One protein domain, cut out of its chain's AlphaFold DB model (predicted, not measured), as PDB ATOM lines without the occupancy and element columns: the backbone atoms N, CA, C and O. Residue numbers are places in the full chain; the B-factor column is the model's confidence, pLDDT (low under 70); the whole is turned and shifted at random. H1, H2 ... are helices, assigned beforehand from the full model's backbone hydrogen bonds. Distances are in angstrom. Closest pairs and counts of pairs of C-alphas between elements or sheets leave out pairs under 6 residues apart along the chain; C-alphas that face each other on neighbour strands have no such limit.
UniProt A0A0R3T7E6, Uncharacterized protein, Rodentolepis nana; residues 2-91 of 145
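Overview. This is residues 2 to 91 of the 145 residues of an uncharacterized protein of Rodentolepis nana (UniProt A0A0R3T7E6). What does the model look like? It is a long straight helical arm with a small head at one end: residues 2 to 27, of which 3 to 27 belong to H1, stick out, and the head holds the last turns of H1, the loop of residues 38 to 52, and H2 and H3. H2 and H3 make a V, and the end of H1 comes near both of its limbs. What is it made of, and how large is it? The printed part has 90 residues with three named helices, H1, H2 and H3 in that order, and no named strand; the class is all helix. The whole is extended, with a radius of gyration of the C-alphas of 19.7 A and spans of 64 by 32 by 26 A, the arm making the length.

Along the chain. Where does the first helix run? H1 holds residues 3 to 37, from C-alpha 3 at (-25.101, -33.327, 64.131) to C-alpha 37 at (-49.098, -21.305, 20.513), 51.2 A. Which helices follow? H2 holds residues 53 to 72 and is 29.0 A long from first to last C-alpha. H3 holds residues 75 to 89, 22.0 A, and ends with C-alpha 89 at (-41.098, -7.028, 20.164).

Arrangement. How does H1 stand to the other two helices? H1 and H2 are close but not clearly touching, the closest C-alphas being those of Arg 35 and Leu 59, 6.9 A apart, and they run the same way at a steep tilt of 57 degrees. H1 and H3 are also close but not clearly touching, with the C-alphas of Leu 37 and Ile 80 closest at 7.8 A, and they run opposite ways at a steep tilt of 67 degrees. How do H2 and H3 stand? They are close but not clearly touching, with the C-alphas of Ile 70 and Leu 76 closest at 6.3 A, and run opposite ways at a steep tilt of 57 degrees. What do the backbones show? In H1, H2 and H3 every O i to N i+4 pair is within hydrogen-bond range.

Size, cuts and confidence. How far does it reach? The two C-alphas farthest apart are those of Ser 2 and Glu 73, 64.1 A. Are there cuts or long links? The printed part has no cut; the link from H1 to H2, 15 residues, is long, and that from H2 to H3, 2 residues, is tight. Where is confidence low? The mean pLDDT of the printed part is 74.7, and residues 3 to 21, 43 to 48 and 86 to 91 are under 70.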
ATOM      1  N   SER A   2     -24.628 -38.193  64.579       73.44
ATOM      2  CA  SER A   2     -23.849 -36.944  64.627       73.44
ATOM      3  C   SER A   2     -24.640 -35.765  64.041       73.44
ATOM      4  O   SER A   2     -25.388 -35.920  63.073       73.44
ATOM      5  N   LEU A   3     -24.466 -34.567  64.610       67.88
ATOM      6  CA  LEU A   3     -25.101 -33.327  64.131       67.88
ATOM      7  C   LEU A   3     -24.777 -33.031  62.653       67.88
ATOM      8  O   LEU A   3     -25.621 -32.509  61.926       67.88
ATOM      9  N   GLN A   4     -23.595 -33.443  62.183       67.75
ATOM     10  CA  GLN A   4     -23.173 -33.310  60.785       67.75
ATOM     11  C   GLN A   4     -24.008 -34.172  59.825       67.75
ATOM     12  O   GLN A   4     -24.382 -33.701  58.751       67.75
ATOM     13  N   ALA A   5     -24.369 -35.400  60.215       67.12
ATOM     14  CA  ALA A   5     -25.226 -36.262  59.399       67.12
ATOM     15  C   ALA A   5     -26.640 -35.672  59.244       67.12
ATOM     16  O   ALA A   5     -27.228 -35.725  58.163       67.12
ATOM     17  N   ARG A   6     -27.158 -35.031  60.302       60.91
ATOM     18  CA  ARG A   6     -28.451 -34.333  60.273       60.91
ATOM     19  C   ARG A   6     -28.412 -33.085  59.383       60.91
ATOM     20  O   ARG A   6     -29.333 -32.886  58.598       60.91
ATOM     21  N   ALA A   7     -27.348 -32.284  59.452       64.69
ATOM     22  CA  ALA A   7     -27.186 -31.094  58.613       64.69
ATOM     23  C   ALA A   7     -27.089 -31.437  57.113       64.69
ATOM     24  O   ALA A   7     -27.760 -30.814  56.290       64.69
ATOM     25  N   LEU A   8     -26.331 -32.480  56.758       65.00
ATOM     26  CA  LEU A   8     -26.235 -32.968  55.376       65.00
ATOM     27  C   LEU A   8     -27.569 -33.524  54.858       65.00
ATOM     28  O   LEU A   8     -27.918 -33.308  53.697       65.00
ATOM     29  N   HIS A   9     -28.334 -34.212  55.708       67.12
ATOM     30  CA  HIS A   9     -29.653 -34.725  55.342       67.12
ATOM     31  C   HIS A   9     -30.658 -33.591  55.080       67.12
ATOM     32  O   HIS A   9     -31.348 -33.606  54.061       67.12
ATOM     33  N   LEU A  10     -30.676 -32.561  55.932       62.78
ATOM     34  CA  LEU A  10     -31.519 -31.375  55.740       62.78
ATOM     35  C   LEU A  10     -31.132 -30.583  54.481       62.78
ATOM     36  O   LEU A  10     -32.013 -30.155  53.737       62.78
ATOM     37  N   GLY A  11     -29.833 -30.449  54.190       62.59
ATOM     38  CA  GLY A  11     -29.347 -29.813  52.960       62.59
ATOM     39  C   GLY A  11     -29.799 -30.542  51.690       62.59
ATOM     40  O   GLY A  11     -30.228 -29.902  50.730       62.59
ATOM     41  N   ARG A  12     -29.792 -31.882  51.699       61.28
ATOM     42  CA  ARG A  12     -30.283 -32.699  50.575       61.28
ATOM     43  C   ARG A  12     -31.792 -32.579  50.378       61.28
ATOM     44  O   ARG A  12     -32.236 -32.419  49.245       61.28
ATOM     45  N   ILE A  13     -32.575 -32.597  51.459       61.81
ATOM     46  CA  ILE A  13     -34.037 -32.437  51.383       61.81
ATOM     47  C   ILE A  13     -34.399 -31.047  50.848       61.81
ATOM     48  O   ILE A  13     -35.267 -30.928  49.983       61.81
ATOM     49  N   ASN A  14     -33.721 -29.999  51.319       61.91
ATOM     50  CA  ASN A  14     -33.987 -28.634  50.871       61.91
ATOM     51  C   ASN A  14     -33.557 -28.405  49.416       61.91
ATOM     52  O   ASN A  14     -34.323 -27.816  48.656       61.91
ATOM     53  N   GLY A  15     -32.405 -28.937  48.992       62.34
ATOM     54  CA  GLY A  15     -31.987 -28.892  47.587       62.34
ATOM     55  C   GLY A  15     -32.949 -29.649  46.662       62.34
ATOM     56  O   GLY A  15     -33.306 -29.161  45.591       62.34
ATOM     57  N   GLN A  16     -33.459 -30.802  47.102       62.50
ATOM     58  CA  GLN A  16     -34.442 -31.570  46.336       62.50
ATOM     59  C   GLN A  16     -35.806 -30.860  46.264       62.50
ATOM     60  O   GLN A  16     -36.462 -30.906  45.226       62.50
ATOM     61  N   ARG A  17     -36.229 -30.160  47.326       62.03
ATOM     62  CA  ARG A  17     -37.436 -29.314  47.308       62.03
ATOM     63  C   ARG A  17     -37.292 -28.127  46.358       62.03
ATOM     64  O   ARG A  17     -38.212 -27.874  45.591       62.03
ATOM     65  N   GLN A  18     -36.145 -27.448  46.358       65.50
ATOM     66  CA  GLN A  18     -35.876 -26.347  45.426       65.50
ATOM     67  C   GLN A  18     -35.876 -26.820  43.969       65.50
ATOM     68  O   GLN A  18     -36.492 -26.179  43.122       65.50
ATOM     69  N   SER A  19     -35.270 -27.977  43.689       69.69
ATOM     70  CA  SER A  19     -35.316 -28.591  42.359       69.69
ATOM     71  C   SER A  19     -36.746 -28.927  41.929       69.69
ATOM     72  O   SER A  19     -37.123 -28.594  40.812       69.69
ATOM     73  N   ARG A  20     -37.569 -29.507  42.814       68.81
ATOM     74  CA  ARG A  20     -38.977 -29.810  42.505       68.81
ATOM     75  C   ARG A  20     -39.805 -28.553  42.240       68.81
ATOM     76  O   ARG A  20     -40.569 -28.537  41.284       68.81
ATOM     77  N   LEU A  21     -39.644 -27.503  43.047       69.50
ATOM     78  CA  LEU A  21     -40.353 -26.234  42.843       69.50
ATOM     79  C   LEU A  21     -39.942 -25.558  41.531       69.50
ATOM     80  O   LEU A  21     -40.800 -25.054  40.812       69.50
ATOM     81  N   ALA A  22     -38.654 -25.602  41.182       71.50
ATOM     82  CA  ALA A  22     -38.174 -25.113  39.893       71.50
ATOM     83  C   ALA A  22     -38.760 -25.917  38.719       71.50
ATOM     84  O   ALA A  22     -39.152 -25.326  37.716       71.50
ATOM     85  N   SER A  23     -38.871 -27.243  38.849       72.94
ATOM     86  CA  SER A  23     -39.509 -28.093  37.837       72.94
ATOM     87  C   SER A  23     -40.997 -27.790  37.665       72.94
ATOM     88  O   SER A  23     -41.464 -27.742  36.533       72.94
ATOM     89  N   ILE A  24     -41.728 -27.544  38.756       78.25
ATOM     90  CA  ILE A  24     -43.154 -27.179  38.706       78.25
ATOM     91  C   ILE A  24     -43.332 -25.810  38.040       78.25
ATOM     92  O   ILE A  24     -44.107 -25.686  37.101       78.25
ATOM     93  N   ALA A  25     -42.545 -24.805  38.435       75.38
ATOM     94  CA  ALA A  25     -42.598 -23.482  37.812       75.38
ATOM     95  C   ALA A  25     -42.221 -23.516  36.318       75.38
ATOM     96  O   ALA A  25     -42.781 -22.777  35.506       75.38
ATOM     97  N   HIS A  26     -41.272 -24.378  35.940       80.38
ATOM     98  CA  HIS A  26     -40.941 -24.607  34.537       80.38
ATOM     99  C   HIS A  26     -42.121 -25.227  33.783       80.38
ATOM    100  O   HIS A  26     -42.436 -24.780  32.685       80.38
ATOM    101  N   LEU A  27     -42.781 -26.225  34.374       81.19
ATOM    102  CA  LEU A  27     -43.942 -26.890  33.790       81.19
ATOM    103  C   LEU A  27     -45.096 -25.903  33.561       81.19
ATOM    104  O   LEU A  27     -45.595 -25.822  32.440       81.19
ATOM    105  N   ASP A  28     -45.432 -25.077  34.554       80.81
ATOM    106  CA  ASP A  28     -46.460 -24.030  34.429       80.81
ATOM    107  C   ASP A  28     -46.143 -23.049  33.296       80.81
ATOM    108  O   ASP A  28     -47.015 -22.672  32.504       80.81
ATOM    109  N   ARG A  29     -44.868 -22.662  33.169       82.88
ATOM    110  CA  ARG A  29     -44.414 -21.802  32.075       82.88
ATOM    111  C   ARG A  29     -44.567 -22.491  30.722       82.88
ATOM    112  O   ARG A  29     -45.044 -21.860  29.783       82.88
ATOM    113  N   THR A  30     -44.192 -23.766  30.618       83.69
ATOM    114  CA  THR A  30     -44.343 -24.551  29.386       83.69
ATOM    115  C   THR A  30     -45.811 -24.684  28.987       83.69
ATOM    116  O   THR A  30     -46.136 -24.438  27.830       83.69
ATOM    117  N   ILE A  31     -46.702 -24.994  29.932       85.00
ATOM    118  CA  ILE A  31     -48.150 -25.102  29.693       85.00
ATOM    119  C   ILE A  31     -48.718 -23.765  29.214       85.00
ATOM    120  O   ILE A  31     -49.453 -23.713  28.230       85.00
ATOM    121  N   THR A  32     -48.322 -22.666  29.861       82.50
ATOM    122  CA  THR A  32     -48.750 -21.316  29.475       82.50
ATOM    123  C   THR A  32     -48.294 -20.969  28.058       82.50
ATOM    124  O   THR A  32     -49.079 -20.456  27.263       82.50
ATOM    125  N   SER A  33     -47.038 -21.267  27.716       82.25
ATOM    126  CA  SER A  33     -46.518 -21.062  26.361       82.25
ATOM    127  C   SER A  33     -47.236 -21.934  25.334       82.25
ATOM    128  O   SER A  33     -47.562 -21.449  24.254       82.25
ATOM    129  N   LEU A  34     -47.537 -23.189  25.671       83.06
ATOM    130  CA  LEU A  34     -48.264 -24.093  24.784       83.06
ATOM    131  C   LEU A  34     -49.674 -23.563  24.488       83.06
ATOM    132  O   LEU A  34     -50.059 -23.492  23.327       83.06
ATOM    133  N   ARG A  35     -50.393 -23.075  25.507       81.06
ATOM    134  CA  ARG A  35     -51.709 -22.421  25.361       81.06
ATOM    135  C   ARG A  35     -51.693 -21.196  24.444       81.06
ATOM    136  O   ARG A  35     -52.713 -20.885  23.843       81.06
ATOM    137  N   GLN A  36     -50.578 -20.470  24.373       80.88
ATOM    138  CA  GLN A  36     -50.446 -19.304  23.491       80.88
ATOM    139  C   GLN A  36     -50.155 -19.685  22.041       80.88
ATOM    140  O   GLN A  36     -50.467 -18.914  21.138       80.88
ATOM    141  N   LEU A  37     -49.518 -20.837  21.829       79.56
ATOM    142  CA  LEU A  37     -49.098 -21.305  20.513       79.56
ATOM    143  C   LEU A  37     -50.157 -22.165  19.833       79.56
ATOM    144  O   LEU A  37     -50.279 -22.113  18.615       79.56
ATOM    145  N   VAL A  38     -50.878 -22.970  20.612       82.19
ATOM    146  CA  VAL A  38     -51.865 -23.925  20.118       82.19
ATOM    147  C   VAL A  38     -53.217 -23.221  19.986       82.19
ATOM    148  O   VAL A  38     -53.802 -22.834  21.001       82.19
ATOM    149  N   PRO A  39     -53.741 -23.052  18.760       79.31
ATOM    150  CA  PRO A  39     -55.090 -22.552  18.556       79.31
ATOM    151  C   PRO A  39     -56.109 -23.588  19.048       79.31
ATOM    152  O   PRO A  39     -55.893 -24.784  18.836       79.31
ATOM    153  N   PRO A  40     -57.232 -23.161  19.648       79.12
ATOM    154  CA  PRO A  40     -58.288 -24.085  20.038       79.12
ATOM    155  C   PRO A  40     -58.844 -24.796  18.798       79.12
ATOM    156  O   PRO A  40     -59.156 -24.159  17.788       79.12
ATOM    157  N   SER A  41     -58.966 -26.122  18.861       74.81
ATOM    158  CA  SER A  41     -59.512 -26.920  17.759       74.81
ATOM    159  C   SER A  41     -61.037 -26.819  17.669       74.81
ATOM    160  O   SER A  41     -61.610 -27.019  16.598       74.81
ATOM    161  N   THR A  42     -61.692 -26.475  18.783       70.62
ATOM    162  CA  THR A  42     -63.149 -26.373  18.901       70.62
ATOM    163  C   THR A  42     -63.590 -24.937  19.184       70.62
ATOM    164  O   THR A  42     -62.882 -24.170  19.828       70.62
ATOM    165  N   ASN A  43     -64.812 -24.577  18.779       67.62
ATOM    166  CA  ASN A  43     -65.421 -23.268  19.077       67.62
ATOM    167  C   ASN A  43     -65.819 -23.092  20.558       67.62
ATOM    168  O   ASN A  43     -66.574 -22.177  20.894       67.62
ATOM    169  N   LYS A  44     -65.383 -23.985  21.454       69.38
ATOM    170  CA  LYS A  44     -65.664 -23.851  22.881       69.38
ATOM    171  C   LYS A  44     -64.758 -22.775  23.484       69.38
ATOM    172  O   LYS A  44     -63.599 -22.661  23.091       69.38
ATOM    173  N   PRO A  45     -65.258 -22.001  24.462       64.81
ATOM    174  CA  PRO A  45     -64.424 -21.062  25.193       64.81
ATOM    175  C   PRO A  45     -63.356 -21.844  25.963       64.81
ATOM    176  O   PRO A  45     -63.630 -22.446  26.998       64.81
ATOM    177  N   THR A  46     -62.134 -21.856  25.439       66.50
ATOM    178  CA  THR A  46     -60.994 -22.470  26.113       66.50
ATOM    179  C   THR A  46     -60.488 -21.553  27.222       66.50
ATOM    180  O   THR A  46     -60.187 -20.382  26.956       66.50
ATOM    181  N   PRO A  47     -60.360 -22.052  28.461       68.25
ATOM    182  CA  PRO A  47     -59.884 -21.243  29.566       68.25
ATOM    183  C   PRO A  47     -58.429 -20.827  29.347       68.25
ATOM    184  O   PRO A  47     -57.581 -21.592  28.885       68.25
ATOM    185  N   LYS A  48     -58.143 -19.569  29.694       68.38
ATOM    186  CA  LYS A  48     -56.819 -18.950  29.531       68.38
ATOM    187  C   LYS A  48     -55.760 -19.571  30.450       68.38
ATOM    188  O   LYS A  48     -54.571 -19.459  30.172       68.38
ATOM    189  N   THR A  49     -56.193 -20.205  31.536       74.06
ATOM    190  CA  THR A  49     -55.355 -20.913  32.504       74.06
ATOM    191  C   THR A  49     -55.768 -22.378  32.569       74.06
ATOM    192  O   THR A  49     -56.942 -22.699  32.418       74.06
ATOM    193  N   VAL A  50     -54.788 -23.261  32.763       77.75
ATOM    194  CA  VAL A  50     -55.006 -24.701  32.935       77.75
ATOM    195  C   VAL A  50     -54.999 -24.970  34.432       77.75
ATOM    196  O   VAL A  50     -53.932 -25.041  35.037       77.75
ATOM    197  N   ASN A  51     -56.185 -25.032  35.039       80.75
ATOM    198  CA  ASN A  51     -56.317 -25.246  36.486       80.75
ATOM    199  C   ASN A  51     -56.873 -26.635  36.809       80.75
ATOM    200  O   ASN A  51     -56.734 -27.104  37.938       80.75
ATOM    201  N   THR A  52     -57.514 -27.278  35.833       83.56
ATOM    202  CA  THR A  52     -58.122 -28.600  35.974       83.56
ATOM    203  C   THR A  52     -57.458 -29.621  35.054       83.56
ATOM    204  O   THR A  52     -56.727 -29.266  34.127       83.56
ATOM    205  N   LEU A  53     -57.696 -30.905  35.333       83.44
ATOM    206  CA  LEU A  53     -57.236 -31.993  34.471       83.44
ATOM    207  C   LEU A  53     -57.889 -31.904  33.083       83.44
ATOM    208  O   LEU A  53     -57.181 -31.983  32.086       83.44
ATOM    209  N   ASP A  54     -59.190 -31.621  33.029       82.06
ATOM    210  CA  ASP A  54     -59.949 -31.450  31.784       82.06
ATOM    211  C   ASP A  54     -59.371 -30.325  30.901       82.06
ATOM    212  O   ASP A  54     -59.273 -30.451  29.678       82.06
ATOM    213  N   ASP A  55     -58.906 -29.225  31.505       82.00
ATOM    214  CA  ASP A  55     -58.242 -28.138  30.770       82.00
ATOM    215  C   ASP A  55     -56.920 -28.590  30.133       82.00
ATOM    216  O   ASP A  55     -56.517 -28.076  29.086       82.00
ATOM    217  N   MET A  56     -56.219 -29.521  30.785       84.19
ATOM    218  CA  MET A  56     -54.972 -30.081  30.278       84.19
ATOM    219  C   MET A  56     -55.246 -31.082  29.160       84.19
ATOM    220  O   MET A  56     -54.566 -31.047  28.139       84.19
ATOM    221  N   GLU A  57     -56.245 -31.945  29.329       85.50
ATOM    222  CA  GLU A  57     -56.654 -32.909  28.306       85.50
ATOM    223  C   GLU A  57     -57.092 -32.190  27.029       85.50
ATOM    224  O   GLU A  57     -56.563 -32.474  25.958       85.50
ATOM    225  N   THR A  58     -57.934 -31.160  27.151       85.69
ATOM    226  CA  THR A  58     -58.340 -30.335  26.002       85.69
ATOM    227  C   THR A  58     -57.160 -29.619  25.341       85.69
ATOM    228  O   THR A  58     -57.073 -29.584  24.116       85.69
ATOM    229  N   LEU A  59     -56.208 -29.089  26.119       85.94
ATOM    230  CA  LEU A  59     -54.992 -28.482  25.568       85.94
ATOM    231  C   LEU A  59     -54.133 -29.496  24.800       85.94
ATOM    232  O   LEU A  59     -53.547 -29.154  23.772       85.94
ATOM    233  N   LEU A  60     -54.027 -30.727  25.300       87.12
ATOM    234  CA  LEU A  60     -53.269 -31.788  24.644       87.12
ATOM    235  C   LEU A  60     -53.957 -32.255  23.358       87.12
ATOM    236  O   LEU A  60     -53.276 -32.430  22.351       87.12
ATOM    237  N   GLU A  61     -55.282 -32.393  23.359       87.69
ATOM    238  CA  GLU A  61     -56.061 -32.682  22.150       87.69
ATOM    239  C   GLU A  61     -55.875 -31.592  21.090       87.69
ATOM    240  O   GLU A  61     -55.519 -31.892  19.946       87.69
ATOM    241  N   ASP A  62     -56.017 -30.321  21.482       86.12
ATOM    242  CA  ASP A  62     -55.786 -29.177  20.600       86.12
ATOM    243  C   ASP A  62     -54.355 -29.201  20.032       86.12
ATOM    244  O   ASP A  62     -54.143 -28.974  18.837       86.12
ATOM    245  N   ALA A  63     -53.362 -29.533  20.867       85.69
ATOM    246  CA  ALA A  63     -51.963 -29.611  20.459       85.69
ATOM    247  C   ALA A  63     -51.719 -30.744  19.454       85.69
ATOM    248  O   ALA A  63     -50.979 -30.549  18.491       85.69
ATOM    249  N   ILE A  64     -52.348 -31.907  19.635       87.44
ATOM    250  CA  ILE A  64     -52.247 -33.038  18.701       87.44
ATOM    251  C   ILE A  64     -52.835 -32.659  17.341       87.44
ATOM    252  O   ILE A  64     -52.202 -32.891  16.306       87.44
ATOM    253  N   VAL A  65     -54.015 -32.032  17.326       86.81
ATOM    254  CA  VAL A  65     -54.657 -31.564  16.088       86.81
ATOM    255  C   VAL A  65     -53.783 -30.522  15.395       86.81
ATOM    256  O   VAL A  65     -53.574 -30.581  14.182       86.81
ATOM    257  N   PHE A  66     -53.229 -29.583  16.156       84.69
ATOM    258  CA  PHE A  66     -52.346 -28.551  15.633       84.69
ATOM    259  C   PHE A  66     -51.044 -29.117  15.052       84.69
ATOM    260  O   PHE A  66     -50.650 -28.739  13.950       84.69
ATOM    261  N   LEU A  67     -50.399 -30.055  15.748       84.88
ATOM    262  CA  LEU A  67     -49.190 -30.723  15.264       84.88
ATOM    263  C   LEU A  67     -49.460 -31.555  14.008       84.88
ATOM    264  O   LEU A  67     -48.621 -31.582  13.112       84.88
ATOM    265  N   SER A  68     -50.637 -32.175  13.915       84.75
ATOM    266  CA  SER A  68     -51.059 -32.905  12.715       84.75
ATOM    267  C   SER A  68     -51.197 -31.962  11.515       84.75
ATOM    268  O   SER A  68     -50.632 -32.230  10.460       84.75
ATOM    269  N   LYS A  69     -51.824 -30.790  11.700       84.06
ATOM    270  CA  LYS A  69     -51.907 -29.749  10.658       84.06
ATOM    271  C   LYS A  69     -50.538 -29.205  10.251       84.06
ATOM    272  O   LYS A  69     -50.297 -28.961   9.077       84.06
ATOM    273  N   ILE A  70     -49.622 -29.039  11.204       85.12
ATOM    274  CA  ILE A  70     -48.238 -28.635  10.916       85.12
ATOM    275  C   ILE A  70     -47.501 -29.695  10.087       85.12
ATOM    276  O   ILE A  70     -46.687 -29.344   9.234       85.12
ATOM    277  N   ALA A  71     -47.752 -30.980  10.348       81.50
ATOM    278  CA  ALA A  71     -47.143 -32.063   9.584       81.50
ATOM    279  C   ALA A  71     -47.627 -32.077   8.124       81.50
ATOM    280  O   ALA A  71     -46.848 -32.406   7.231       81.50
ATOM    281  N   GLU A  72     -48.880 -31.688   7.885       83.19
ATOM    282  CA  GLU A  72     -49.455 -31.527   6.544       83.19
ATOM    283  C   GLU A  72     -48.970 -30.237   5.856       83.19
ATOM    284  O   GLU A  72     -48.660 -30.244   4.666       83.19
ATOM    285  N   GLU A  73     -48.833 -29.140   6.608       83.19
ATOM    286  CA  GLU A  73     -48.454 -27.819   6.101       83.19
ATOM    287  C   GLU A  73     -47.291 -27.199   6.909       83.19
ATOM    288  O   GLU A  73     -47.500 -26.412   7.840       83.19
ATOM    289  N   PRO A  74     -46.025 -27.461   6.533       77.12
ATOM    290  CA  PRO A  74     -44.862 -26.951   7.269       77.12
ATOM    291  C   PRO A  74     -44.698 -25.424   7.169       77.12
ATOM    292  O   PRO A  74     -44.022 -24.803   7.992       77.12
ATOM    293  N   GLU A  75     -45.334 -24.798   6.177       79.19
ATOM    294  CA  GLU A  75     -45.340 -23.348   5.966       79.19
ATOM    295  C   GLU A  75     -46.019 -22.595   7.125       79.19
ATOM    296  O   GLU A  75     -45.584 -21.493   7.482       79.19
ATOM    297  N   LEU A  76     -47.006 -23.216   7.789       75.56
ATOM    298  CA  LEU A  76     -47.679 -22.661   8.970       75.56
ATOM    299  C   LEU A  76     -46.685 -22.360  10.092       75.56
ATOM    300  O   LEU A  76     -46.773 -21.314  10.735       75.56
ATOM    301  N   VAL A  77     -45.679 -23.217  10.288       76.44
ATOM    302  CA  VAL A  77     -44.648 -23.023  11.321       76.44
ATOM    303  C   VAL A  77     -43.888 -21.719  11.102       76.44
ATOM    304  O   VAL A  77     -43.521 -21.045  12.067       76.44
ATOM    305  N   ARG A  78     -43.660 -21.330   9.841       75.38
ATOM    306  CA  ARG A  78     -42.984 -20.071   9.510       75.38
ATOM    307  C   ARG A  78     -43.855 -18.870   9.869       75.38
ATOM    308  O   ARG A  78     -43.339 -17.924  10.462       75.38
ATOM    309  N   ALA A  79     -45.150 -18.930   9.559       74.50
ATOM    310  CA  ALA A  79     -46.109 -17.885   9.910       74.50
ATOM    311  C   ALA A  79     -46.239 -17.728  11.435       74.50
ATOM    312  O   ALA A  79     -46.102 -16.621  11.953       74.50
ATOM    313  N   ILE A  80     -46.371 -18.839  12.165       74.19
ATOM    314  CA  ILE A  80     -46.450 -18.854  13.633       74.19
ATOM    315  C   ILE A  80     -45.163 -18.312  14.259       74.19
ATOM    316  O   ILE A  80     -45.206 -17.514  15.193       74.19
ATOM    317  N   ARG A  81     -43.992 -18.698  13.733       75.06
ATOM    318  CA  ARG A  81     -42.702 -18.181  14.211       75.06
ATOM    319  C   ARG A  81     -42.589 -16.671  14.001       75.06
ATOM    320  O   ARG A  81     -42.085 -15.981  14.883       75.06
ATOM    321  N   ALA A  82     -43.057 -16.164  12.860       75.19
ATOM    322  CA  ALA A  82     -43.078 -14.733  12.574       75.19
ATOM    323  C   ALA A  82     -44.044 -13.976  13.504       75.19
ATOM    324  O   ALA A  82     -43.683 -12.922  14.026       75.19
ATOM    325  N   GLU A  83     -45.230 -14.530  13.770       74.38
ATOM    326  CA  GLU A  83     -46.209 -13.945  14.691       74.38
ATOM    327  C   GLU A  83     -45.717 -13.949  16.148       74.38
ATOM    328  O   GLU A  83     -45.867 -12.970  16.880       74.38
ATOM    329  N   TYR A  84     -45.068 -15.027  16.586       71.00
ATOM    330  CA  TYR A  84     -44.516 -15.094  17.935       71.00
ATOM    331  C   TYR A  84     -43.360 -14.098  18.122       71.00
ATOM    332  O   TYR A  84     -43.281 -13.417  19.146       71.00
ATOM    333  N   ALA A  85     -42.500 -13.949  17.108       70.50
ATOM    334  CA  ALA A  85     -41.429 -12.956  17.108       70.50
ATOM    335  C   ALA A  85     -41.965 -11.512  17.097       70.50
ATOM    336  O   ALA A  85     -41.410 -10.648  17.775       70.50
ATOM    337  N   SER A  86     -43.058 -11.236  16.375       66.75
ATOM    338  CA  SER A  86     -43.661  -9.899  16.351       66.75
ATOM    339  C   SER A  86     -44.292  -9.531  17.697       66.75
ATOM    340  O   SER A  86     -44.085  -8.420  18.182       66.75
ATOM    341  N   ARG A  87     -44.971 -10.472  18.367       66.25
ATOM    342  CA  ARG A  87     -45.574 -10.258  19.695       66.25
ATOM    343  C   ARG A  87     -44.538 -10.021  20.801       66.25
ATOM    344  O   ARG A  87     -44.814  -9.255  21.720       66.25
ATOM    345  N   GLN A  88     -43.345 -10.619  20.713       60.00
ATOM    346  CA  GLN A  88     -42.266 -10.375  21.682       60.00
ATOM    347  C   GLN A  88     -41.651  -8.971  21.573       60.00
ATOM    348  O   GLN A  88     -41.236  -8.415  22.586       60.00
ATOM    349  N   ASN A  89     -41.654  -8.368  20.383       54.59
ATOM    350  CA  ASN A  89     -41.098  -7.028  20.164       54.59
ATOM    351  C   ASN A  89     -42.038  -5.881  20.582       54.59
ATOM    352  O   ASN A  89     -41.601  -4.736  20.654       54.59
ATOM    353  N   VAL A  90     -43.313  -6.163  20.878       52.81
ATOM    354  CA  VAL A  90     -44.302  -5.149  21.300       52.81
ATOM    355  C   VAL A  90     -44.295  -4.921  22.821       52.81
ATOM    356  O   VAL A  90     -44.773  -3.896  23.296       52.81
ATOM    357  N   LEU A  91     -43.701  -5.825  23.608       47.31
ATOM    358  CA  LEU A  91     -43.652  -5.721  25.071       47.31
ATOM    359  C   LEU A  91     -42.372  -5.028  25.576       47.31
ATOM    360  O   LEU A  91     -41.741  -5.486  26.527       47.31
TER     361      LEU A  91